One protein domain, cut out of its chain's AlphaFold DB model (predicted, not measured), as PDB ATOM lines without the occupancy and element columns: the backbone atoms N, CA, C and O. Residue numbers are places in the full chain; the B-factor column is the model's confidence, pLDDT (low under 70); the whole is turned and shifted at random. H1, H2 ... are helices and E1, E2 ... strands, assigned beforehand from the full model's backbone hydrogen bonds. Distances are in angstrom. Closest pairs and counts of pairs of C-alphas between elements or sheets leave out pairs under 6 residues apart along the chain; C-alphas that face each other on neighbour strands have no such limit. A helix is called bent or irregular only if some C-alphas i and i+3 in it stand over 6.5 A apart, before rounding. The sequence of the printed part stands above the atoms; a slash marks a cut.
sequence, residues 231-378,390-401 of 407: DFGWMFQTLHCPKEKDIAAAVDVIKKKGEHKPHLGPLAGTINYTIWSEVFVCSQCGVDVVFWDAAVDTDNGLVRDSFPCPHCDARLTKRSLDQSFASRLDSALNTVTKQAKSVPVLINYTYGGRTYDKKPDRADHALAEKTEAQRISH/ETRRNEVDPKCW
ATOM      1  N   ASP A 231      28.663  16.773 -53.546       91.50
ATOM      2  CA  ASP A 231      29.885  17.569 -53.535       91.50
ATOM      3  C   ASP A 231      29.872  18.715 -52.534       91.50
ATOM      4  O   ASP A 231      30.892  18.961 -51.877       91.50
ATOM      5  N   PHE A 232      28.719  19.352 -52.363       93.25
ATOM      6  CA  PHE A 232      28.588  20.612 -51.640       93.25
ATOM      7  C   PHE A 232      27.533  20.585 -50.533       93.25
ATOM      8  O   PHE A 232      27.544  21.477 -49.690       93.25
ATOM      9  N   GLY A 233      26.676  19.559 -50.450       95.19
ATOM     10  CA  GLY A 233      25.613  19.468 -49.438       95.19
ATOM     11  C   GLY A 233      26.137  19.524 -48.000       95.19
ATOM     12  O   GLY A 233      25.487  20.062 -47.105       95.19
ATOM     13  N   TRP A 234      27.380  19.087 -47.776       95.56
ATOM     14  CA  TRP A 234      28.022  19.185 -46.468       95.56
ATOM     15  C   TRP A 234      28.185  20.634 -45.966       95.56
ATOM     16  O   TRP A 234      28.250  20.842 -44.753       95.56
ATOM     17  N   MET A 235      28.230  21.627 -46.864       96.12
ATOM     18  CA  MET A 235      28.330  23.054 -46.527       96.12
ATOM     19  C   MET A 235      27.018  23.613 -45.961       96.12
ATOM     20  O   MET A 235      27.028  24.636 -45.283       96.12
ATOM     21  N   PHE A 236      25.896  22.941 -46.227       96.88
ATOM     22  CA  PHE A 236      24.543  23.379 -45.883       96.88
ATOM     23  C   PHE A 236      23.969  22.563 -44.718       96.88
ATOM     24  O   PHE A 236      22.785  22.239 -44.699       96.88
ATOM     25  N   GLN A 237      24.806  22.217 -43.739       97.56
ATOM     26  CA  GLN A 237      24.396  21.494 -42.534       97.56
ATOM     27  C   GLN A 237      24.326  22.422 -41.319       97.56
ATOM     28  O   GLN A 237      25.179  23.285 -41.132       97.56
ATOM     29  N   THR A 238      23.363  22.181 -40.434       98.38
ATOM     30  CA  THR A 238      23.329  22.749 -39.079       98.38
ATOM     31  C   THR A 238      22.809  21.713 -38.087       98.38
ATOM     32  O   THR A 238      22.138  20.759 -38.477       98.38
ATOM     33  N   LEU A 239      23.102  21.859 -36.797       98.25
ATOM     34  CA  LEU A 239      22.589  20.943 -35.777       98.25
ATOM     35  C   LEU A 239      21.171  21.328 -35.326       98.25
ATOM     36  O   LEU A 239      20.913  22.481 -34.970       98.25
ATOM     37  N   HIS A 240      20.274  20.342 -35.261       97.94
ATOM     38  CA  HIS A 240      18.929  20.484 -34.708       97.94
ATOM     39  C   HIS A 240      18.928  20.355 -33.178       97.94
ATOM     40  O   HIS A 240      19.307  19.314 -32.642       97.94
ATOM     41  N   CYS A 241      18.457  21.398 -32.480       95.81
ATOM     42  CA  CYS A 241      18.373  21.471 -31.012       95.81
ATOM     43  C   CYS A 241      19.624  20.928 -30.274       95.81
ATOM     44  O   CYS A 241      19.482  20.077 -29.386       95.81
ATOM     45  N   PRO A 242      20.847  21.366 -30.637       96.31
ATOM     46  CA  PRO A 242      22.064  20.799 -30.075       96.31
ATOM     47  C   PRO A 242      22.258  21.194 -28.611       96.31
ATOM     48  O   PRO A 242      21.860  22.273 -28.172       96.31
ATOM     49  N   LYS A 243      22.945  20.336 -27.857       96.44
ATOM     50  CA  LYS A 243      23.537  20.687 -26.560       96.44
ATOM     51  C   LYS A 243      25.005  21.056 -26.760       96.44
ATOM     52  O   LYS A 243      25.603  20.690 -27.767       96.44
ATOM     53  N   GLU A 244      25.629  21.692 -25.769       96.56
ATOM     54  CA  GLU A 244      27.040  22.119 -25.865       96.56
ATOM     55  C   GLU A 244      27.992  20.974 -26.253       96.56
ATOM     56  O   GLU A 244      28.900  21.167 -27.054       96.56
ATOM     57  N   LYS A 245      27.748  19.753 -25.758       96.38
ATOM     58  CA  LYS A 245      28.530  18.568 -26.146       96.38
ATOM     59  C   LYS A 245      28.436  18.246 -27.646       96.38
ATOM     60  O   LYS A 245      29.416  17.790 -28.226       96.38
ATOM     61  N   ASP A 246      27.272  18.472 -28.253       97.00
ATOM     62  CA  ASP A 246      27.003  18.167 -29.658       97.00
ATOM     63  C   ASP A 246      27.658  19.241 -30.539       97.00
ATOM     64  O   ASP A 246      28.307  18.916 -31.532       97.00
ATOM     65  N   ILE A 247      27.583  20.509 -30.111       97.50
ATOM     66  CA  ILE A 247      28.279  21.642 -30.743       97.50
ATOM     67  C   ILE A 247      29.794  21.424 -30.705       97.50
ATOM     68  O   ILE A 247      30.459  21.546 -31.732       97.50
ATOM     69  N   ALA A 248      30.351  21.079 -29.541       96.88
ATOM     70  CA  ALA A 248      31.782  20.833 -29.387       96.88
ATOM     71  C   ALA A 248      32.261  19.685 -30.293       96.88
ATOM     72  O   ALA A 248      33.220  19.861 -31.041       96.88
ATOM     73  N   ALA A 249      31.539  18.559 -30.302       96.31
ATOM     74  CA  ALA A 249      31.854  17.428 -31.170       96.31
ATOM     75  C   ALA A 249      31.796  17.800 -32.663       96.31
ATOM     76  O   ALA A 249      32.672  17.407 -33.433       96.31
ATOM     77  N   ALA A 250      30.802  18.590 -33.079       96.94
ATOM     78  CA  ALA A 250      30.706  19.070 -34.455       96.94
ATOM     79  C   ALA A 250      31.878  19.989 -34.829       96.94
ATOM     80  O   ALA A 250      32.469  19.815 -35.894       96.94
ATOM     81  N   VAL A 251      32.269  20.917 -33.949       97.25
ATOM     82  CA  VAL A 251      33.440  21.783 -34.164       97.25
ATOM     83  C   VAL A 251      34.715  20.953 -34.349       97.25
ATOM     84  O   VAL A 251      35.496  21.245 -35.256       97.25
ATOM     85  N   ASP A 252      34.907  19.904 -33.548       96.44
ATOM     86  CA  ASP A 252      36.066  19.013 -33.666       96.44
ATOM     87  C   ASP A 252      36.086  18.274 -35.011       96.44
ATOM     88  O   ASP A 252      37.129  18.208 -35.667       96.44
ATOM     89  N   VAL A 253      34.933  17.770 -35.468       96.25
ATOM     90  CA  VAL A 253      34.795  17.122 -36.785       96.25
ATOM     91  C   VAL A 253      35.092  18.108 -37.917       96.25
ATOM     92  O   VAL A 253      35.874  17.793 -38.814       96.25
ATOM     93  N   ILE A 254      34.531  19.319 -37.861       96.50
ATOM     94  CA  ILE A 254      34.736  20.370 -38.870       96.50
ATOM     95  C   ILE A 254      36.219  20.755 -38.965       96.50
ATOM     96  O   ILE A 254      36.763  20.890 -40.067       96.50
ATOM     97  N   LYS A 255      36.893  20.915 -37.821       95.31
ATOM     98  CA  LYS A 255      38.294  21.363 -37.746       95.31
ATOM     99  C   LYS A 255      39.316  20.232 -37.891       95.31
ATOM    100  O   LYS A 255      40.518  20.506 -37.945       95.31
ATOM    101  N   LYS A 256      38.875  18.975 -37.991       94.56
ATOM    102  CA  LYS A 256      39.757  17.819 -38.165       94.56
ATOM    103  C   LYS A 256      40.600  17.961 -39.438       94.56
ATOM    104  O   LYS A 256      40.085  18.135 -40.541       94.56
ATOM    105  N   LYS A 257      41.926  17.860 -39.292       88.69
ATOM    106  CA  LYS A 257      42.857  17.888 -40.433       88.69
ATOM    107  C   LYS A 257      42.606  16.695 -41.361       88.69
ATOM    108  O   LYS A 257      42.468  15.570 -40.890       88.69
ATOM    109  N   GLY A 258      42.592  16.954 -42.668       86.06
ATOM    110  CA  GLY A 258      42.337  15.951 -43.709       86.06
ATOM    111  C   GLY A 258      40.856  15.636 -43.942       86.06
ATOM    112  O   GLY A 258      40.540  14.958 -44.913       86.06
ATOM    113  N   GLU A 259      39.948  16.143 -43.102       88.88
ATOM    114  CA  GLU A 259      38.512  16.067 -43.363       88.88
ATOM    115  C   GLU A 259      38.102  17.225 -44.275       88.88
ATOM    116  O   GLU A 259      38.292  18.394 -43.925       88.88
ATOM    117  N   HIS A 260      37.545  16.913 -45.442       88.44
ATOM    118  CA  HIS A 260      37.155  17.909 -46.444       88.44
ATOM    119  C   HIS A 260      35.641  18.076 -46.552       88.44
ATOM    120  O   HIS A 260      35.201  19.161 -46.917       88.44
ATOM    121  N   LYS A 261      34.855  17.052 -46.197       93.62
ATOM    122  CA  LYS A 261      33.388  17.054 -46.291       93.62
ATOM    123  C   LYS A 261      32.790  16.553 -44.963       93.62
ATOM    124  O   LYS A 261      32.276  15.437 -44.904       93.62
ATOM    125  N   PRO A 262      32.904  17.333 -43.868       94.88
ATOM    126  CA  PRO A 262      32.477  16.902 -42.542       94.88
ATOM    127  C   PRO A 262      30.977  16.600 -42.515       94.88
ATOM    128  O   PRO A 262      30.175  17.352 -43.058       94.88
ATOM    129  N   HIS A 263      30.590  15.535 -41.817       94.12
ATOM    130  CA  HIS A 263      29.192  15.195 -41.563       94.12
ATOM    131  C   HIS A 263      28.873  15.449 -40.086       94.12
ATOM    132  O   HIS A 263      29.532  14.881 -39.211       94.12
ATOM    133  N   LEU A 264      27.866  16.281 -39.789       94.75
ATOM    134  CA  LEU A 264      27.584  16.725 -38.408       94.75
ATOM    135  C   LEU A 264      26.848  15.674 -37.554       94.75
ATOM    136  O   LEU A 264      26.570  15.890 -36.376       94.75
ATOM    137  N   GLY A 265      26.562  14.510 -38.136       91.50
ATOM    138  CA  GLY A 265      25.992  13.362 -37.439       91.50
ATOM    139  C   GLY A 265      24.462  13.336 -37.488       91.50
ATOM    140  O   GLY A 265      23.862  13.951 -38.363       91.50
ATOM    141  N   PRO A 266      23.802  12.597 -36.582       93.94
ATOM    142  CA  PRO A 266      22.363  12.330 -36.668       93.94
ATOM    143  C   PRO A 266      21.480  13.554 -36.396       93.94
ATOM    144  O   PRO A 266      20.312  13.541 -36.757       93.94
ATOM    145  N   LEU A 267      22.022  14.600 -35.764       96.06
ATOM    146  CA  LEU A 267      21.314  15.862 -35.532       96.06
ATOM    147  C   LEU A 267      21.446  16.841 -36.709       96.06
ATOM    148  O   LEU A 267      20.925  17.950 -36.618       96.06
ATOM    149  N   ALA A 268      22.151  16.471 -37.783       97.06
ATOM    150  CA  ALA A 268      22.324  17.329 -38.947       97.06
ATOM    151  C   ALA A 268      20.976  17.571 -39.647       97.06
ATOM    152  O   ALA A 268      20.317  16.639 -40.108       97.06
ATOM    153  N   GLY A 269      20.566  18.835 -39.715       97.44
ATOM    154  CA  GLY A 269      19.516  19.333 -40.593       97.44
ATOM    155  C   GLY A 269      20.108  20.084 -41.783       97.44
ATOM    156  O   GLY A 269      21.245  20.556 -41.725       97.44
ATOM    157  N   THR A 270      19.321  20.213 -42.847       97.75
ATOM    158  CA  THR A 270      19.715  20.898 -44.085       97.75
ATOM    159  C   THR A 270      19.303  22.361 -44.021       97.75
ATOM    160  O   THR A 270      18.128  22.666 -43.828       97.75
ATOM    161  N   ILE A 271      20.251  23.276 -44.184       98.25
ATOM    162  CA  ILE A 271      20.003  24.717 -44.246       98.25
ATOM    163  C   ILE A 271      19.223  25.031 -45.527       98.25
ATOM    164  O   ILE A 271      19.666  24.703 -46.623       98.25
ATOM    165  N   ASN A 272      18.080  25.706 -45.389       97.62
ATOM    166  CA  ASN A 272      17.314  26.225 -46.522       97.62
ATOM    167  C   ASN A 272      17.832  27.613 -46.923       97.62
ATOM    168  O   ASN A 272      17.972  27.910 -48.107       97.62
ATOM    169  N   TYR A 273      18.104  28.468 -45.931       97.31
ATOM    170  CA  TYR A 273      18.731  29.775 -46.118       97.31
ATOM    171  C   TYR A 273      19.336  30.302 -44.810       97.31
ATOM    172  O   TYR A 273      18.919  29.936 -43.710       97.31
ATOM    173  N   THR A 274      20.289  31.226 -44.948       97.06
ATOM    174  CA  THR A 274      20.922  31.945 -43.836       97.06
ATOM    175  C   THR A 274      20.740  33.443 -44.039       97.06
ATOM    176  O   THR A 274      21.032  33.965 -45.115       97.06
ATOM    177  N   ILE A 275      20.292  34.145 -43.000       95.38
ATOM    178  CA  ILE A 275      20.250  35.607 -42.984       95.38
ATOM    179  C   ILE A 275      21.585  36.120 -42.451       95.38
ATOM    180  O   ILE A 275      22.026  35.722 -41.370       95.38
ATOM    181  N   TRP A 276      22.203  37.025 -43.206       94.56
ATOM    182  CA  TRP A 276      23.449  37.694 -42.847       94.56
ATOM    183  C   TRP A 276      23.183  39.164 -42.533       94.56
ATOM    184  O   TRP A 276      22.481  39.848 -43.277       94.56
ATOM    185  N   SER A 277      23.764  39.654 -41.442       94.06
ATOM    186  CA  SER A 277      23.715  41.062 -41.058       94.06
ATOM    187  C   SER A 277      25.024  41.754 -41.394       94.06
ATOM    188  O   SER A 277      26.095  41.244 -41.066       94.06
ATOM    189  N   GLU A 278      24.934  42.958 -41.958       91.69
ATOM    190  CA  GLU A 278      26.053  43.902 -42.008       91.69
ATOM    191  C   GLU A 278      26.514  44.237 -40.575       91.69
ATOM    192  O   GLU A 278      25.694  44.355 -39.649       91.69
ATOM    193  N   VAL A 279      27.827  44.391 -40.403       94.19
ATOM    194  CA  VAL A 279      28.450  44.899 -39.177       94.19
ATOM    195  C   VAL A 279      28.955  46.312 -39.438       94.19
ATOM    196  O   VAL A 279      29.671  46.573 -40.407       94.19
ATOM    197  N   PHE A 280      28.593  47.226 -38.552       94.25
ATOM    198  CA  PHE A 280      28.974  48.629 -38.627       94.25
ATOM    199  C   PHE A 280      29.855  49.022 -37.452       94.25
ATOM    200  O   PHE A 280      29.892  48.328 -36.447       94.25
ATOM    201  N   VAL A 281      30.520  50.163 -37.553       94.06
ATOM    202  CA  VAL A 281      31.266  50.782 -36.462       94.06
ATOM    203  C   VAL A 281      30.410  51.887 -35.850       94.06
ATOM    204  O   VAL A 281      29.899  52.765 -36.553       94.06
ATOM    205  N   CYS A 282      30.239  51.852 -34.528       93.69
ATOM    206  CA  CYS A 282      29.592  52.938 -33.803       93.69
ATOM    207  C   CYS A 282      30.445  54.212 -33.888       93.69
ATOM    208  O   CYS A 282      31.580  54.227 -33.420       93.69
ATOM    209  N   SER A 283      29.874  55.311 -34.381       90.75
ATOM    210  CA  SER A 283      30.564  56.608 -34.482       90.75
ATOM    211  C   SER A 283      30.890  57.271 -33.137       90.75
ATOM    212  O   SER A 283      31.603  58.267 -33.113       90.75
ATOM    213  N   GLN A 284      30.376  56.743 -32.020       92.69
ATOM    214  CA  GLN A 284      30.614  57.288 -30.678       92.69
ATOM    215  C   GLN A 284      31.674  56.504 -29.898       92.69
ATOM    216  O   GLN A 284      32.565  57.105 -29.310       92.69
ATOM    217  N   CYS A 285      31.594  55.168 -29.878       93.62
ATOM    218  CA  CYS A 285      32.543  54.334 -29.128       93.62
ATOM    219  C   CYS A 285      33.525  53.544 -30.002       93.62
ATOM    220  O   CYS A 285      34.421  52.905 -29.458       93.62
ATOM    221  N   GLY A 286      33.365  53.543 -31.328       92.50
ATOM    222  CA  GLY A 286      34.238  52.816 -32.255       92.50
ATOM    223  C   GLY A 286      34.087  51.290 -32.234       92.50
ATOM    224  O   GLY A 286      34.857  50.601 -32.897       92.50
ATOM    225  N   VAL A 287      33.125  50.745 -31.483       94.44
ATOM    226  CA  VAL A 287      32.898  49.295 -31.371       94.44
ATOM    227  C   VAL A 287      31.995  48.799 -32.502       94.44
ATOM    228  O   VAL A 287      31.103  49.522 -32.958       94.44
ATOM    229  N   ASP A 288      32.227  47.559 -32.938       95.38
ATOM    230  CA  ASP A 288      31.397  46.867 -33.923       95.38
ATOM    231  C   ASP A 288      29.954  46.677 -33.401       95.38
ATOM    232  O   ASP A 288      29.715  46.235 -32.276       95.38
ATOM    233  N   VAL A 289      28.978  46.999 -34.245       94.50
ATOM    234  CA  VAL A 289      27.542  46.862 -34.005       94.50
ATOM    235  C   VAL A 289      26.963  45.965 -35.093       94.50
ATOM    236  O   VAL A 289      26.965  46.320 -36.275       94.50
ATOM    237  N   VAL A 290      26.447  44.802 -34.696       94.62
ATOM    238  CA  VAL A 290      25.679  43.923 -35.588       94.62
ATOM    239  C   VAL A 290      24.305  44.552 -35.794       94.62
ATOM    240  O   VAL A 290      23.532  44.688 -34.847       94.62
ATOM    241  N   PHE A 291      24.003  44.969 -37.025       93.25
ATOM    242  CA  PHE A 291      22.790  45.740 -37.306       93.25
ATOM    243  C   PHE A 291      21.507  44.990 -36.941       93.25
ATOM    244  O   PHE A 291      20.604  45.581 -36.357       93.25
ATOM    245  N   TRP A 292      21.446  43.693 -37.242       93.19
ATOM    246  CA  TRP A 292      20.317  42.841 -36.885       93.19
ATOM    247  C   TRP A 292      20.042  42.851 -35.382       93.19
ATOM    248  O   TRP A 292      18.940  43.190 -34.972       93.19
ATOM    249  N   ASP A 293      21.062  42.572 -34.567       91.31
ATOM    250  CA  ASP A 293      20.915  42.496 -33.111       91.31
ATOM    251  C   ASP A 293      20.523  43.851 -32.487       91.31
ATOM    252  O   ASP A 293      19.858  43.886 -31.455       91.31
ATOM    253  N   ALA A 294      20.927  44.974 -33.094       90.62
ATOM    254  CA  ALA A 294      20.666  46.308 -32.552       90.62
ATOM    255  C   ALA A 294      19.343  46.933 -33.034       90.62
ATOM    256  O   ALA A 294      18.690  47.657 -32.280       90.62
ATOM    257  N   ALA A 295      18.962  46.704 -34.294       90.88
ATOM    258  CA  ALA A 295      17.914  47.469 -34.968       90.88
ATOM    259  C   ALA A 295      16.699  46.640 -35.400       90.88
ATOM    260  O   ALA A 295      15.653  47.229 -35.679       90.88
ATOM    261  N   VAL A 296      16.814  45.311 -35.484       89.75
ATOM    262  CA  VAL A 296      15.730  44.444 -35.963       89.75
ATOM    263  C   VAL A 296      14.948  43.888 -34.779       89.75
ATOM    264  O   VAL A 296      15.485  43.229 -33.895       89.75
ATOM    265  N   ASP A 297      13.650  44.160 -34.781       86.94
ATOM    266  CA  ASP A 297      12.673  43.626 -33.846       86.94
ATOM    267  C   ASP A 297      12.013  42.405 -34.491       86.94
ATOM    268  O   ASP A 297      11.127  42.532 -35.341       86.94
ATOM    269  N   THR A 298      12.500  41.213 -34.146       83.19
ATOM    270  CA  THR A 298      12.042  39.955 -34.752       83.19
ATOM    271  C   THR A 298      10.610  39.603 -34.373       83.19
ATOM    272  O   THR A 298       9.915  38.990 -35.177       83.19
ATOM    273  N   ASP A 299      10.160  40.015 -33.188       84.50
ATOM    274  CA  ASP A 299       8.823  39.699 -32.681       84.50
ATOM    275  C   ASP A 299       7.743  40.478 -33.438       84.50
ATOM    276  O   ASP A 299       6.654  39.962 -33.692       84.50
ATOM    277  N   ASN A 300       8.061  41.712 -33.842       87.12
ATOM    278  CA  ASN A 300       7.139  42.588 -34.564       87.12
ATOM    279  C   ASN A 300       7.443  42.705 -36.066       87.12
ATOM    280  O   ASN A 300       6.687  43.350 -36.792       87.12
ATOM    281  N   GLY A 301       8.545  42.118 -36.544       85.44
ATOM    282  CA  GLY A 301       8.985  42.227 -37.937       85.44
ATOM    283  C   GLY A 301       9.351  43.657 -38.351       85.44
ATOM    284  O   GLY A 301       9.166  44.034 -39.507       85.44
ATOM    285  N   LEU A 302       9.833  44.471 -37.407       89.44
ATOM    286  CA  LEU A 302      10.120  45.892 -37.616       89.44
ATOM    287  C   LEU A 302      11.625  46.154 -37.613       89.44
ATOM    288  O   LEU A 302      12.361  45.633 -36.782       89.44
ATOM    289  N   VAL A 303      12.079  47.035 -38.501       89.88
ATOM    290  CA  VAL A 303      13.434  47.593 -38.446       89.88
ATOM    291  C   VAL A 303      13.331  49.003 -37.890       89.88
ATOM    292  O   VAL A 303      12.643  49.852 -38.454       89.88
ATOM    293  N   ARG A 304      13.985  49.255 -36.759       89.25
ATOM    294  CA  ARG A 304      13.942  50.553 -36.085       89.25
ATOM    295  C   ARG A 304      14.819  51.557 -36.832       89.25
ATOM    296  O   ARG A 304      16.005  51.313 -37.044       89.25
ATOM    297  N   ASP A 305      14.264  52.730 -37.145       89.31
ATOM    298  CA  ASP A 305      15.025  53.840 -37.745       89.31
ATOM    299  C   ASP A 305      16.110  54.386 -36.803       89.31
ATOM    300  O   ASP A 305      17.148  54.891 -37.241       89.31
ATOM    301  N   SER A 306      15.867  54.271 -35.494       91.50
ATOM    302  CA  SER A 306      16.785  54.664 -34.434       91.50
ATOM    303  C   SER A 306      16.833  53.611 -33.332       91.50
ATOM    304  O   SER A 306      15.796  53.108 -32.899       91.50
ATOM    305  N   PHE A 307      18.037  53.303 -32.861       93.56
ATOM    306  CA  PHE A 307      18.297  52.247 -31.884       93.56
ATOM    307  C   PHE A 307      19.486  52.614 -30.984       93.56
ATOM    308  O   PHE A 307      20.362  53.372 -31.411       93.56
ATOM    309  N   PRO A 308      19.524  52.129 -29.732       93.81
ATOM    310  CA  PRO A 308      20.666  52.339 -28.850       93.81
ATOM    311  C   PRO A 308      21.859  51.483 -29.286       93.81
ATOM    312  O   PRO A 308      21.705  50.353 -29.754       93.81
ATOM    313  N   CYS A 309      23.070  52.008 -29.119       92.94
ATOM    314  CA  CYS A 309      24.280  51.208 -29.247       92.94
ATOM    315  C   CYS A 309      24.319  50.145 -28.135       92.94
ATOM    316  O   CYS A 309      24.250  50.519 -26.966       92.94
ATOM    317  N   PRO A 310      24.547  48.854 -28.439       92.75
ATOM    318  CA  PRO A 310      24.613  47.811 -27.411       92.75
ATOM    319  C   PRO A 310      25.804  47.962 -26.446       92.75
ATOM    320  O   PRO A 310      25.850  47.276 -25.430       92.75
ATOM    321  N   HIS A 311      26.775  48.832 -26.757       93.94
ATOM    322  CA  HIS A 311      27.975  49.042 -25.945       93.94
ATOM    323  C   HIS A 311      27.953  50.350 -25.139       93.94
ATOM    324  O   HIS A 311      28.297  50.349 -23.962       93.94
ATOM    325  N   CYS A 312      27.613  51.484 -25.765       94.44
ATOM    326  CA  CYS A 312      27.653  52.802 -25.112       94.44
ATOM    327  C   CYS A 312      26.285  53.472 -24.957       94.44
ATOM    328  O   CYS A 312      26.230  54.615 -24.513       94.44
ATOM    329  N   ASP A 313      25.206  52.803 -25.373       93.94
ATOM    330  CA  ASP A 313      23.818  53.285 -25.318       93.94
ATOM    331  C   ASP A 313      23.534  54.580 -26.110       93.94
ATOM    332  O   ASP A 313      22.421  55.105 -26.119       93.94
ATOM    333  N   ALA A 314      24.522  55.091 -26.855       93.00
ATOM    334  CA  ALA A 314      24.327  56.231 -27.737       93.00
ATOM    335  C   ALA A 314      23.215  55.942 -28.752       93.00
ATOM    336  O   ALA A 314      23.141  54.850 -29.319       93.00
ATOM    337  N   ARG A 315      22.364  56.937 -29.015       95.06
ATOM    338  CA  ARG A 315      21.281  56.813 -29.989       95.06
ATOM    339  C   ARG A 315      21.851  56.835 -31.412       95.06
ATOM    340  O   ARG A 315      22.364  57.858 -31.858       95.06
ATOM    341  N   LEU A 316      21.738  55.721 -32.127       93.19
ATOM    342  CA  LEU A 316      22.242  55.541 -33.487       93.19
ATOM    343  C   LEU A 316      21.099  55.513 -34.510       93.19
ATOM    344  O   LEU A 316      19.934  55.294 -34.174       93.19
ATOM    345  N   THR A 317      21.460  55.729 -35.772       92.50
ATOM    346  CA  THR A 317      20.651  55.475 -36.974       92.50
ATOM    347  C   THR A 317      21.532  54.759 -37.999       92.50
ATOM    348  O   THR A 317      22.760  54.830 -37.915       92.50
ATOM    349  N   LYS A 318      20.951  54.135 -39.033       86.25
ATOM    350  CA  LYS A 318      21.764  53.501 -40.093       86.25
ATOM    351  C   LYS A 318      22.720  54.490 -40.786       86.25
ATOM    352  O   LYS A 318      23.809  54.106 -41.189       86.25
ATOM    353  N   ARG A 319      22.350  55.773 -40.892       87.06
ATOM    354  CA  ARG A 319      23.189  56.812 -41.522       87.06
ATOM    355  C   ARG A 319      24.365  57.259 -40.652       87.06
ATOM    356  O   ARG A 319      25.390  57.664 -41.194       87.06
ATOM    357  N   SER A 320      24.225  57.204 -39.327       86.69
ATOM    358  CA  SER A 320      25.267  57.631 -38.381       86.69
ATOM    359  C   SER A 320      26.321  56.556 -38.100       86.69
ATOM    360  O   SER A 320      27.211  56.782 -37.284       86.69
ATOM    361  N   LEU A 321      26.173  55.381 -38.707       88.50
ATOM    362  CA  LEU A 321      27.072  54.240 -38.599       88.50
ATOM    363  C   LEU A 321      28.046  54.226 -39.772       88.50
ATOM    364  O   LEU A 321      27.628  54.487 -40.900       88.50
ATOM    365  N   ASP A 322      29.304  53.889 -39.521       87.81
ATOM    366  CA  ASP A 322      30.305  53.711 -40.579       87.81
ATOM    367  C   ASP A 322      30.481  52.229 -40.884       87.81
ATOM    368  O   ASP A 322      30.257  51.377 -40.021       87.81
ATOM    369  N   GLN A 323      30.827  51.884 -42.122       89.31
ATOM    370  CA  GLN A 323      30.910  50.475 -42.493       89.31
ATOM    371  C   GLN A 323      32.129  49.806 -41.837       89.31
ATOM    372  O   GLN A 323      33.247  50.323 -41.914       89.31
ATOM    373  N   SER A 324      31.934  48.649 -41.188       91.69
ATOM    374  CA  SER A 324      33.051  47.859 -40.658       91.69
ATOM    375  C   SER A 324      33.607  46.974 -41.761       91.69
ATOM    376  O   SER A 324      32.853  46.351 -42.508       91.69
ATOM    377  N   PHE A 325      34.931  46.896 -41.867       91.06
ATOM    378  CA  PHE A 325      35.611  46.133 -42.913       91.06
ATOM    379  C   PHE A 325      36.591  45.117 -42.335       91.06
ATOM    380  O   PHE A 325      37.220  45.358 -41.305       91.06
ATOM    381  N   ALA A 326      36.758  44.002 -43.037       90.81
ATOM    382  CA  ALA A 326      37.818  43.033 -42.806       90.81
ATOM    383  C   ALA A 326      38.690  42.883 -44.057       90.81
ATOM    384  O   ALA A 326      38.215  42.998 -45.187       90.81
ATOM    385  N   SER A 327      39.971  42.605 -43.842       90.50
ATOM    386  CA  SER A 327      40.887  42.193 -44.901       90.50
ATOM    387  C   SER A 327      40.810  40.678 -45.067       90.50
ATOM    388  O   SER A 327      41.010  39.948 -44.095       90.50
ATOM    389  N   ARG A 328      40.527  40.207 -46.282       86.44
ATOM    390  CA  ARG A 328      40.476  38.782 -46.629       86.44
ATOM    391  C   ARG A 328      41.422  38.492 -47.786       86.44
ATOM    392  O   ARG A 328      41.617  39.333 -48.657       86.44
ATOM    393  N   LEU A 329      42.043  37.316 -47.771       85.56
ATOM    394  CA  LEU A 329      42.834  36.847 -48.902       85.56
ATOM    395  C   LEU A 329      41.879  36.296 -49.958       85.56
ATOM    396  O   LEU A 329      41.249  35.262 -49.742       85.56
ATOM    397  N   ASP A 330      41.813  36.960 -51.104       85.25
ATOM    398  CA  ASP A 330      41.164  36.411 -52.282       85.25
ATOM    399  C   ASP A 330      42.095  35.360 -52.895       85.25
ATOM    400  O   ASP A 330      43.159  35.677 -53.435       85.25
ATOM    401  N   SER A 331      41.721  34.088 -52.763       82.62
ATOM    402  CA  SER A 331      42.540  32.977 -53.257       82.62
ATOM    403  C   SER A 331      42.576  32.868 -54.785       82.62
ATOM    404  O   SER A 331      43.511  32.264 -55.310       82.62
ATOM    405  N   ALA A 332      41.607  33.464 -55.487       83.75
ATOM    406  CA  ALA A 332      41.544  33.494 -56.945       83.75
ATOM    407  C   ALA A 332      42.521  34.527 -57.514       83.75
ATOM    408  O   ALA A 332      43.265  34.245 -58.450       83.75
ATOM    409  N   LEU A 333      42.537  35.715 -56.904       85.25
ATOM    410  CA  LEU A 333      43.389  36.833 -57.309       85.25
ATOM    411  C   LEU A 333      44.773  36.792 -56.652       85.25
ATOM    412  O   LEU A 333      45.674  37.515 -57.069       85.25
ATOM    413  N   ASN A 334      44.936  35.977 -55.607       86.31
ATOM    414  CA  ASN A 334      46.112  35.943 -54.739       86.31
ATOM    415  C   ASN A 334      46.464  37.334 -54.172       86.31
ATOM    416  O   ASN A 334      47.631  37.724 -54.093       86.31
ATOM    417  N   THR A 335      45.437  38.100 -53.797       88.75
ATOM    418  CA  THR A 335      45.575  39.453 -53.242       88.75
ATOM    419  C   THR A 335      44.727  39.616 -51.991       88.75
ATOM    420  O   THR A 335      43.711  38.951 -51.810       88.75
ATOM    421  N   VAL A 336      45.154  40.503 -51.093       89.69
ATOM    422  CA  VAL A 336      44.351  40.864 -49.924       89.69
ATOM    423  C   VAL A 336      43.354  41.937 -50.341       89.69
ATOM    424  O   VAL A 336      43.749  43.037 -50.728       89.69
ATOM    425  N   THR A 337      42.069  41.625 -50.242       87.75
ATOM    426  CA  THR A 337      40.972  42.542 -50.541       87.75
ATOM    427  C   THR A 337      40.298  42.996 -49.250       87.75
ATOM    428  O   THR A 337      40.329  42.317 -48.220       87.75
ATOM    429  N   LYS A 338      39.726  44.200 -49.275       88.75
ATOM    430  CA  LYS A 338      38.958  44.762 -48.163       88.75
ATOM    431  C   LYS A 338      37.479  44.530 -48.449       88.75
ATOM    432  O   LYS A 338      37.004  44.913 -49.513       88.75
ATOM    433  N   GLN A 339      36.774  43.907 -47.514       89.19
ATOM    434  CA  GLN A 339      35.360  43.568 -47.660       89.19
ATOM    435  C   GLN A 339      34.568  44.019 -46.437       89.19
ATOM    436  O   GLN A 339      35.056  43.929 -45.306       89.19
ATOM    437  N   ALA A 340      33.352  44.517 -46.658       90.81
ATOM    438  CA  ALA A 340      32.419  44.830 -45.586       90.81
ATOM    439  C   ALA A 340      32.170  43.586 -44.722       90.81
ATOM    440  O   ALA A 340      31.934  42.488 -45.228       90.81
ATOM    441  N   LYS A 341      32.245  43.750 -43.400       92.69
ATOM    442  CA  LYS A 341      32.006  42.659 -42.459       92.69
ATOM    443  C   LYS A 341      30.526  42.294 -42.453       92.69
ATOM    444  O   LYS A 341      29.659  43.157 -42.310       92.69
ATOM    445  N   SER A 342      30.258  40.998 -42.508       92.75
ATOM    446  CA  SER A 342      28.937  40.427 -42.288       92.75
ATOM    447  C   SER A 342      29.032  39.205 -41.379       92.75
ATOM    448  O   SER A 342      30.060  38.525 -41.331       92.75
ATOM    449  N   VAL A 343      27.962  38.948 -40.629       94.00
ATOM    450  CA  VAL A 343      27.842  37.789 -39.734       94.00
ATOM    451  C   VAL A 343      26.481  37.121 -39.922       94.00
ATOM    452  O   VAL A 343      25.497  37.828 -40.161       94.00
ATOM    453  N   PRO A 344      26.386  35.784 -39.831       96.00
ATOM    454  CA  PRO A 344      25.099  35.111 -39.882       96.00
ATOM    455  C   PRO A 344      24.337  35.394 -38.582       96.00
ATOM    456  O   PRO A 344      24.924  35.406 -37.500       96.00
ATOM    457  N   VAL A 345      23.028  35.621 -38.682       96.00
ATOM    458  CA  VAL A 345      22.175  36.004 -37.536       96.00
ATOM    459  C   VAL A 345      20.947  35.114 -37.371       96.00
ATOM    460  O   VAL A 345      20.456  34.956 -36.256       96.00
ATOM    461  N   LEU A 346      20.502  34.467 -38.450       96.12
ATOM    462  CA  LEU A 346      19.420  33.487 -38.441       96.12
ATOM    463  C   LEU A 346      19.729  32.382 -39.451       96.12
ATOM    464  O   LEU A 346      20.163  32.670 -40.568       96.12
ATOM    465  N   ILE A 347      19.461  31.138 -39.079       98.12
ATOM    466  CA  ILE A 347      19.476  29.990 -39.985       98.12
ATOM    467  C   ILE A 347      18.079  29.386 -40.001       98.12
ATOM    468  O   ILE A 347      17.574  28.985 -38.951       98.12
ATOM    469  N   ASN A 348      17.501  29.282 -41.195       98.44
ATOM    470  CA  ASN A 348      16.314  28.480 -41.449       98.44
ATOM    471  C   ASN A 348      16.745  27.133 -42.028       98.44
ATOM    472  O   ASN A 348      17.515  27.080 -42.992       98.44
ATOM    473  N   TYR A 349      16.257  26.041 -41.450       98.56
ATOM    474  CA  TYR A 349      16.699  24.698 -41.809       98.56
ATOM    475  C   TYR A 349      15.579  23.667 -41.707       98.56
ATOM    476  O   TYR A 349      14.598  23.843 -40.986       98.56
ATOM    477  N   THR A 350      15.738  22.565 -42.431       98.38
ATOM    478  CA  THR A 350      14.827  21.424 -42.436       98.38
ATOM    479  C   THR A 350      15.447  20.254 -41.677       98.38
ATOM    480  O   THR A 350      16.573  19.843 -41.952       98.38
ATOM    481  N   TYR A 351      14.704  19.682 -40.730       97.88
ATOM    482  CA  TYR A 351      15.086  18.474 -39.995       97.88
ATOM    483  C   TYR A 351      13.860  17.581 -39.780       97.88
ATOM    484  O   TYR A 351      12.803  18.049 -39.352       97.88
ATOM    485  N   GLY A 352      13.964  16.291 -40.111       95.75
ATOM    486  CA  GLY A 352      12.839  15.355 -39.986       95.75
ATOM    487  C   GLY A 352      11.581  15.779 -40.764       95.75
ATOM    488  O   GLY A 352      10.467  15.570 -40.291       95.75
ATOM    489  N   GLY A 353      11.751  16.437 -41.918       96.06
ATOM    490  CA  GLY A 353      10.651  16.909 -42.771       96.06
ATOM    491  C   GLY A 353       9.920  18.162 -42.273       96.06
ATOM    492  O   GLY A 353       8.889  18.522 -42.837       96.06
ATOM    493  N   ARG A 354      10.421  18.828 -41.227       97.75
ATOM    494  CA  ARG A 354       9.875  20.091 -40.709       97.75
ATOM    495  C   ARG A 354      10.923  21.193 -40.755       97.75
ATOM    496  O   ARG A 354      12.113  20.913 -40.624       97.75
ATOM    497  N   THR A 355      10.461  22.428 -40.910       98.06
ATOM    498  CA  THR A 355      11.303  23.626 -40.953       98.06
ATOM    499  C   THR A 355      11.397  24.277 -39.575       98.06
ATOM    500  O   THR A 355      10.409  24.317 -38.841       98.06
ATOM    501  N   TYR A 356      12.579  24.788 -39.243       98.19
ATOM    502  CA  TYR A 356      12.905  25.438 -37.978       98.19
ATOM    503  C   TYR A 356      13.811  26.644 -38.221       98.19
ATOM    504  O   TYR A 356      14.540  26.679 -39.213       98.19
ATOM    505  N   ASP A 357      13.817  27.565 -37.261       96.81
ATOM    506  CA  ASP A 357      14.747  28.687 -37.201       96.81
ATOM    507  C   ASP A 357      15.642  28.567 -35.966       96.81
ATOM    508  O   ASP A 357      15.206  28.111 -34.905       96.81
ATOM    509  N   LYS A 358      16.900  28.995 -36.087       96.56
ATOM    510  CA  LYS A 358      17.827  29.121 -34.956       96.56
ATOM    511  C   LYS A 358      18.758  30.317 -35.124       96.56
ATOM    512  O   LYS A 358      19.046  30.749 -36.242       96.56
ATOM    513  N   LYS A 359      19.300  30.797 -34.002       95.94
ATOM    514  CA  LYS A 359      20.498  31.643 -34.011       95.94
ATOM    515  C   LYS A 359      21.721  30.759 -34.324       95.94
ATOM    516  O   LYS A 359      21.795  29.662 -33.762       95.94
ATOM    517  N   PRO A 360      22.646  31.194 -35.199       97.38
ATOM    518  CA  PRO A 360      23.874  30.453 -35.474       97.38
ATOM    519  C   PRO A 360      24.678  30.179 -34.202       97.38
ATOM    520  O   PRO A 360      24.800  31.047 -33.334       97.38
ATOM    521  N   ASP A 361      25.227  28.972 -34.101       97.31
ATOM    522  CA  ASP A 361      26.107  28.557 -33.013       97.31
ATOM    523  C   ASP A 361      27.569  28.397 -33.470       97.31
ATOM    524  O   ASP A 361      27.950  28.688 -34.606       97.31
ATOM    525  N   ARG A 362      28.434  27.947 -32.554       97.50
ATOM    526  CA  ARG A 362      29.870  27.776 -32.823       97.50
ATOM    527  C   ARG A 362      30.171  26.761 -33.928       97.50
ATOM    528  O   ARG A 362      31.194  26.916 -34.594       97.50
ATOM    529  N   ALA A 363      29.347  25.730 -34.102       97.62
ATOM    530  CA  ALA A 363      29.520  24.767 -35.183       97.62
ATOM    531  C   ALA A 363      29.150  25.403 -36.527       97.62
ATOM    532  O   ALA A 363      29.899  25.236 -37.488       97.62
ATOM    533  N   ASP A 364      28.082  26.206 -36.573       97.94
ATOM    534  CA  ASP A 364      27.680  26.939 -37.781       97.94
ATOM    535  C   ASP A 364      28.775  27.921 -38.236       97.94
ATOM    536  O   ASP A 364      29.153  27.948 -39.410       97.94
ATOM    537  N   HIS A 365      29.355  28.684 -37.301       96.69
ATOM    538  CA  HIS A 365      30.480  29.580 -37.600       96.69
ATOM    539  C   HIS A 365      31.720  28.818 -38.081       96.69
ATOM    540  O   HIS A 365      32.335  29.215 -39.070       96.69
ATOM    541  N   ALA A 366      32.072  27.704 -37.430       96.50
ATOM    542  CA  ALA A 366      33.207  26.884 -37.850       96.50
ATOM    543  C   ALA A 366      32.999  26.281 -39.250       96.50
ATOM    544  O   ALA A 366      33.956  26.174 -40.020       96.50
ATOM    545  N   LEU A 367      31.766  25.886 -39.587       96.75
ATOM    546  CA  LEU A 367      31.432  25.366 -40.909       96.75
ATOM    547  C   LEU A 367      31.546  26.463 -41.972       96.75
ATOM    548  O   LEU A 367      32.179  26.235 -42.997       96.75
ATOM    549  N   ALA A 368      31.019  27.662 -41.703       94.75
ATOM    550  CA  ALA A 368      31.148  28.811 -42.599       94.75
ATOM    551  C   ALA A 368      32.618  29.190 -42.852       94.75
ATOM    552  O   ALA A 368      33.012  29.388 -43.998       94.75
ATOM    553  N   GLU A 369      33.451  29.218 -41.804       92.81
ATOM    554  CA  GLU A 369      34.901  29.441 -41.925       92.81
ATOM    555  C   GLU A 369      35.580  28.369 -42.792       92.81
ATOM    556  O   GLU A 369      36.447  28.687 -43.607       92.81
ATOM    557  N   LYS A 370      35.191  27.096 -42.637       93.88
ATOM    558  CA  LYS A 370      35.733  25.994 -43.444       93.88
ATOM    559  C   LYS A 370      35.335  26.118 -44.915       93.88
ATOM    560  O   LYS A 370      36.184  25.903 -45.777       93.88
ATOM    561  N   THR A 371      34.076  26.457 -45.183       92.75
ATOM    562  CA  THR A 371      33.549  26.674 -46.536       92.75
ATOM    563  C   THR A 371      34.279  27.826 -47.223       92.75
ATOM    564  O   THR A 371      34.763  27.658 -48.337       92.75
ATOM    565  N   GLU A 372      34.452  28.954 -46.534       88.81
ATOM    566  CA  GLU A 372      35.186  30.120 -47.045       88.81
ATOM    567  C   GLU A 372      36.660  29.800 -47.349       88.81
ATOM    568  O   GLU A 372      37.234  30.291 -48.318       88.81
ATOM    569  N   ALA A 373      37.293  28.958 -46.528       87.62
ATOM    570  CA  ALA A 373      38.688  28.566 -46.716       87.62
ATOM    571  C   ALA A 373      38.900  27.573 -47.877       87.62
ATOM    572  O   ALA A 373      40.049  27.298 -48.248       87.62
ATOM    573  N   GLN A 374      37.832  27.000 -48.438       86.81
ATOM    574  CA  GLN A 374      37.948  26.046 -49.531       86.81
ATOM    575  C   GLN A 374      38.267  26.749 -50.848       86.81
ATOM    576  O   GLN A 374      37.559  27.641 -51.306       86.81
ATOM    577  N   ARG A 375      39.318  26.275 -51.522       84.69
ATOM    578  CA  ARG A 375      39.643  26.732 -52.875       84.69
ATOM    579  C   ARG A 375      38.651  26.171 -53.886       84.69
ATOM    580  O   ARG A 375      38.400  24.965 -53.917       84.69
ATOM    581  N   ILE A 376      38.160  27.044 -54.757       85.50
ATOM    582  CA  ILE A 376      37.340  26.663 -55.903       85.50
ATOM    583  C   ILE A 376      38.253  25.978 -56.929       85.50
ATOM    584  O   ILE A 376      39.222  26.567 -57.401       85.50
ATOM    585  N   SER A 377      37.974  24.713 -57.239       83.12
ATOM    586  CA  SER A 377      38.788  23.898 -58.155       83.12
ATOM    587  C   SER A 377      38.412  24.055 -59.630       83.12
ATOM    588  O   SER A 377      39.157  23.618 -60.502       83.12
ATOM    589  N   HIS A 378      37.242  24.626 -59.906       83.50
ATOM    590  CA  HIS A 378      36.704  24.799 -61.252       83.50
ATOM    591  C   HIS A 378      36.942  26.225 -61.745       83.50
ATOM    592  O   HIS A 378      37.234  27.117 -60.954       83.50
ATOM    593  N   GLU A 390      25.782  49.448 -56.353       77.25
ATOM    594  CA  GLU A 390      25.434  48.070 -55.980       77.25
ATOM    595  C   GLU A 390      26.513  47.053 -56.379       77.25
ATOM    596  O   GLU A 390      26.752  46.092 -55.653       77.25
ATOM    597  N   THR A 391      27.212  47.260 -57.500       78.19
ATOM    598  CA  THR A 391      28.196  46.294 -58.024       78.19
ATOM    599  C   THR A 391      29.490  46.241 -57.217       78.19
ATOM    600  O   THR A 391      30.162  45.213 -57.232       78.19
ATOM    601  N   ARG A 392      29.841  47.316 -56.494       80.06
ATOM    602  CA  ARG A 392      31.033  47.387 -55.626       80.06
ATOM    603  C   ARG A 392      30.721  47.808 -54.188       80.06
ATOM    604  O   ARG A 392      31.622  48.206 -53.447       80.06
ATOM    605  N   ARG A 393      29.460  47.674 -53.761       77.00
ATOM    606  CA  ARG A 393      28.981  48.077 -52.427       77.00
ATOM    607  C   ARG A 393      29.778  47.479 -51.264       77.00
ATOM    608  O   ARG A 393      29.904  48.094 -50.215       77.00
ATOM    609  N   ASN A 394      30.304  46.272 -51.450       78.44
ATOM    610  CA  ASN A 394      31.015  45.541 -50.402       78.44
ATOM    611  C   ASN A 394      32.510  45.895 -50.321       78.44
ATOM    612  O   ASN A 394      33.167  45.485 -49.367       78.44
ATOM    613  N   GLU A 395      33.053  46.633 -51.297       75.94
ATOM    614  CA  GLU A 395      34.475  47.012 -51.359       75.94
ATOM    615  C   GLU A 395      34.741  48.408 -50.776       75.94
ATOM    616  O   GLU A 395      35.827  48.683 -50.261       75.94
ATOM    617  N   VAL A 396      33.758  49.307 -50.874       71.62
ATOM    618  CA  VAL A 396      33.894  50.733 -50.554       71.62
ATOM    619  C   VAL A 396      32.660  51.187 -49.790       71.62
ATOM    620  O   VAL A 396      31.554  50.789 -50.141       71.62
ATOM    621  N   ASP A 397      32.837  52.046 -48.782       66.50
ATOM    622  CA  ASP A 397      31.701  52.616 -48.054       66.50
ATOM    623  C   ASP A 397      30.792  53.368 -49.050       66.50
ATOM    624  O   ASP A 397      31.278  54.265 -49.750       66.50
ATOM    625  N   PRO A 398      29.491  53.033 -49.142       63.78
ATOM    626  CA  PRO A 398      28.531  53.703 -50.015       63.78
ATOM    627  C   PRO A 398      28.535  55.228 -49.870       63.78
ATOM    628  O   PRO A 398      28.280  55.936 -50.841       63.78
ATOM    629  N   LYS A 399      28.861  55.753 -48.679       64.06
ATOM    630  CA  LYS A 399      28.972  57.199 -48.431       64.06
ATOM    631  C   LYS A 399      30.132  57.853 -49.189       64.06
ATOM    632  O   LYS A 399      30.080  59.053 -49.437       64.06
ATOM    633  N   CYS A 400      31.160  57.088 -49.558       54.47
ATOM    634  CA  CYS A 400      32.302  57.563 -50.339       54.47
ATOM    635  C   CYS A 400      32.011  57.627 -51.845       54.47
ATOM    636  O   CYS A 400      32.821  58.176 -52.589       54.47
ATOM    637  N   TRP A 401      30.865  57.112 -52.307       55.75
ATOM    638  CA  TRP A 401      30.389  57.334 -53.671       55.75
ATOM    639  C   TRP A 401      29.793  58.741 -53.762       55.75
ATOM    640  O   TRP A 401      28.576  58.938 -53.782       55.75
TER     641      TRP A 401
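Overview. This is residues 231 to 378 and 390 to 401 of the 407 residues of the protein "DNA methylase" of Verrucomicrobia bacterium ADurb.Bin006 (UniProt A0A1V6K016). A long, bent ribbon of two antiparallel strands, E2 and E9, runs through the middle and joins two lobes: at one end H2 and H4 lie side by side, with H1 and E1 next to H4 and E10 along the far edge of E9, and at the other sit E3, H3, E6 and the small hairpin E4 and E5. The hairpin E7 and E8 makes an arm between E6 and E9, and the tip of a loop, residues 297 to 302, sticks out. The printed part has 160 residues with four named helices and ten named strands, in the order H1 E1 H2 E2 E3 H3 E4 E5 E6 E7 E8 E9 E10 H4, and its class is mixed, helices and strands. The largest sheet, E1 E2 E3 E6 E9 E10, is branched, its neighbour pairs antiparallel. The whole is only just compact, close to loose, with a radius of gyration of the C-alphas of 17.9 A and spans of 45 by 42 by 26 A.

Arrangement. H1, residues 231 to 236, leads by a tight link into E1, residues 237 to 239, the antiparallel neighbour of E2, residues 268 to 282, with N 238 and O 269 3.0 A apart, within hydrogen-bond range. H1 is irregular, C-alphas 231 and 234 being 7.5 A apart; it is on the branched sheet, over E2 at a height over the sheet of 10.3 A, and stands up from it. The closest C-alphas of H1 and E2 are those of Phe 236 and Ile 271, 5.0 A apart. H2, residues 244 to 255, only grazes this sheet, with its residues 246 to 250. E2 bends by 75 degrees at residue 272. E1 and E3, residues 288 to 290, lie on one side of it, and E6, residues 321 to 323, and E9, residues 342 to 351, on the other side. E2 and E3 form a hairpin, with N 280 and O 289 at 2.9 A; E6 is antiparallel to E2, with N 281 and O 322 at 2.8 A; E9 is too, with N 275 and O 346 at 2.8 A. H3, residues 291 to 295, stands at the sheet's level, but only just, at a height of 3.7 A; its Trp 292 and Ser 277 of E2 have the closest C-alphas, 5.7 A apart. E4, residues 306 to 308, and E5, residues 315 to 317, form a hairpin, with N 316 and O 307 at 2.8 A. E6 runs on into E7, residues 325 to 330, at 12 degrees; E7 and E8, residues 335 to 340, form a hairpin, with N 328 and O 337 at 2.9 A. E9 and E10, residues 354 to 358, form another, with N 349 and O 356 at 2.9 A. H4, residues 362 to 372, touches H2 at a shallow tilt of 16 degrees, the same way, the closest C-alphas being those of Val 251 and Ala 363, 5.0 A apart. In H2, H3 and H4 every O i to N i+4 pair is within hydrogen-bond range; in H1 0 of 2 are, and 2 of 3 O i to N i+3 pairs.

Along the chain. H1 begins at C-alpha 231 (29.885, 17.569, -53.535). E2 measures 36.7 A from its first C-alpha, 268 (22.324, 17.329, -38.947), to its last, and E9 measures 26.1 A. H2 is 16.4 A long, E8 16.1 A, and H4 15.4 A, ending at C-alpha 372 (35.186, 30.120, -47.045).

Size, cuts and confidence. The two C-alphas farthest apart are those of Pro 266 and Trp 401, 48.8 A. Residues 379 to 389 are cut out, and C-alphas 378 and 390 are 26.4 A apart across the cut. The link from H2 to E2, residues 256 to 267, is long. The mean pLDDT of the printed part is 91.3; residues 397 to 401 are under 70.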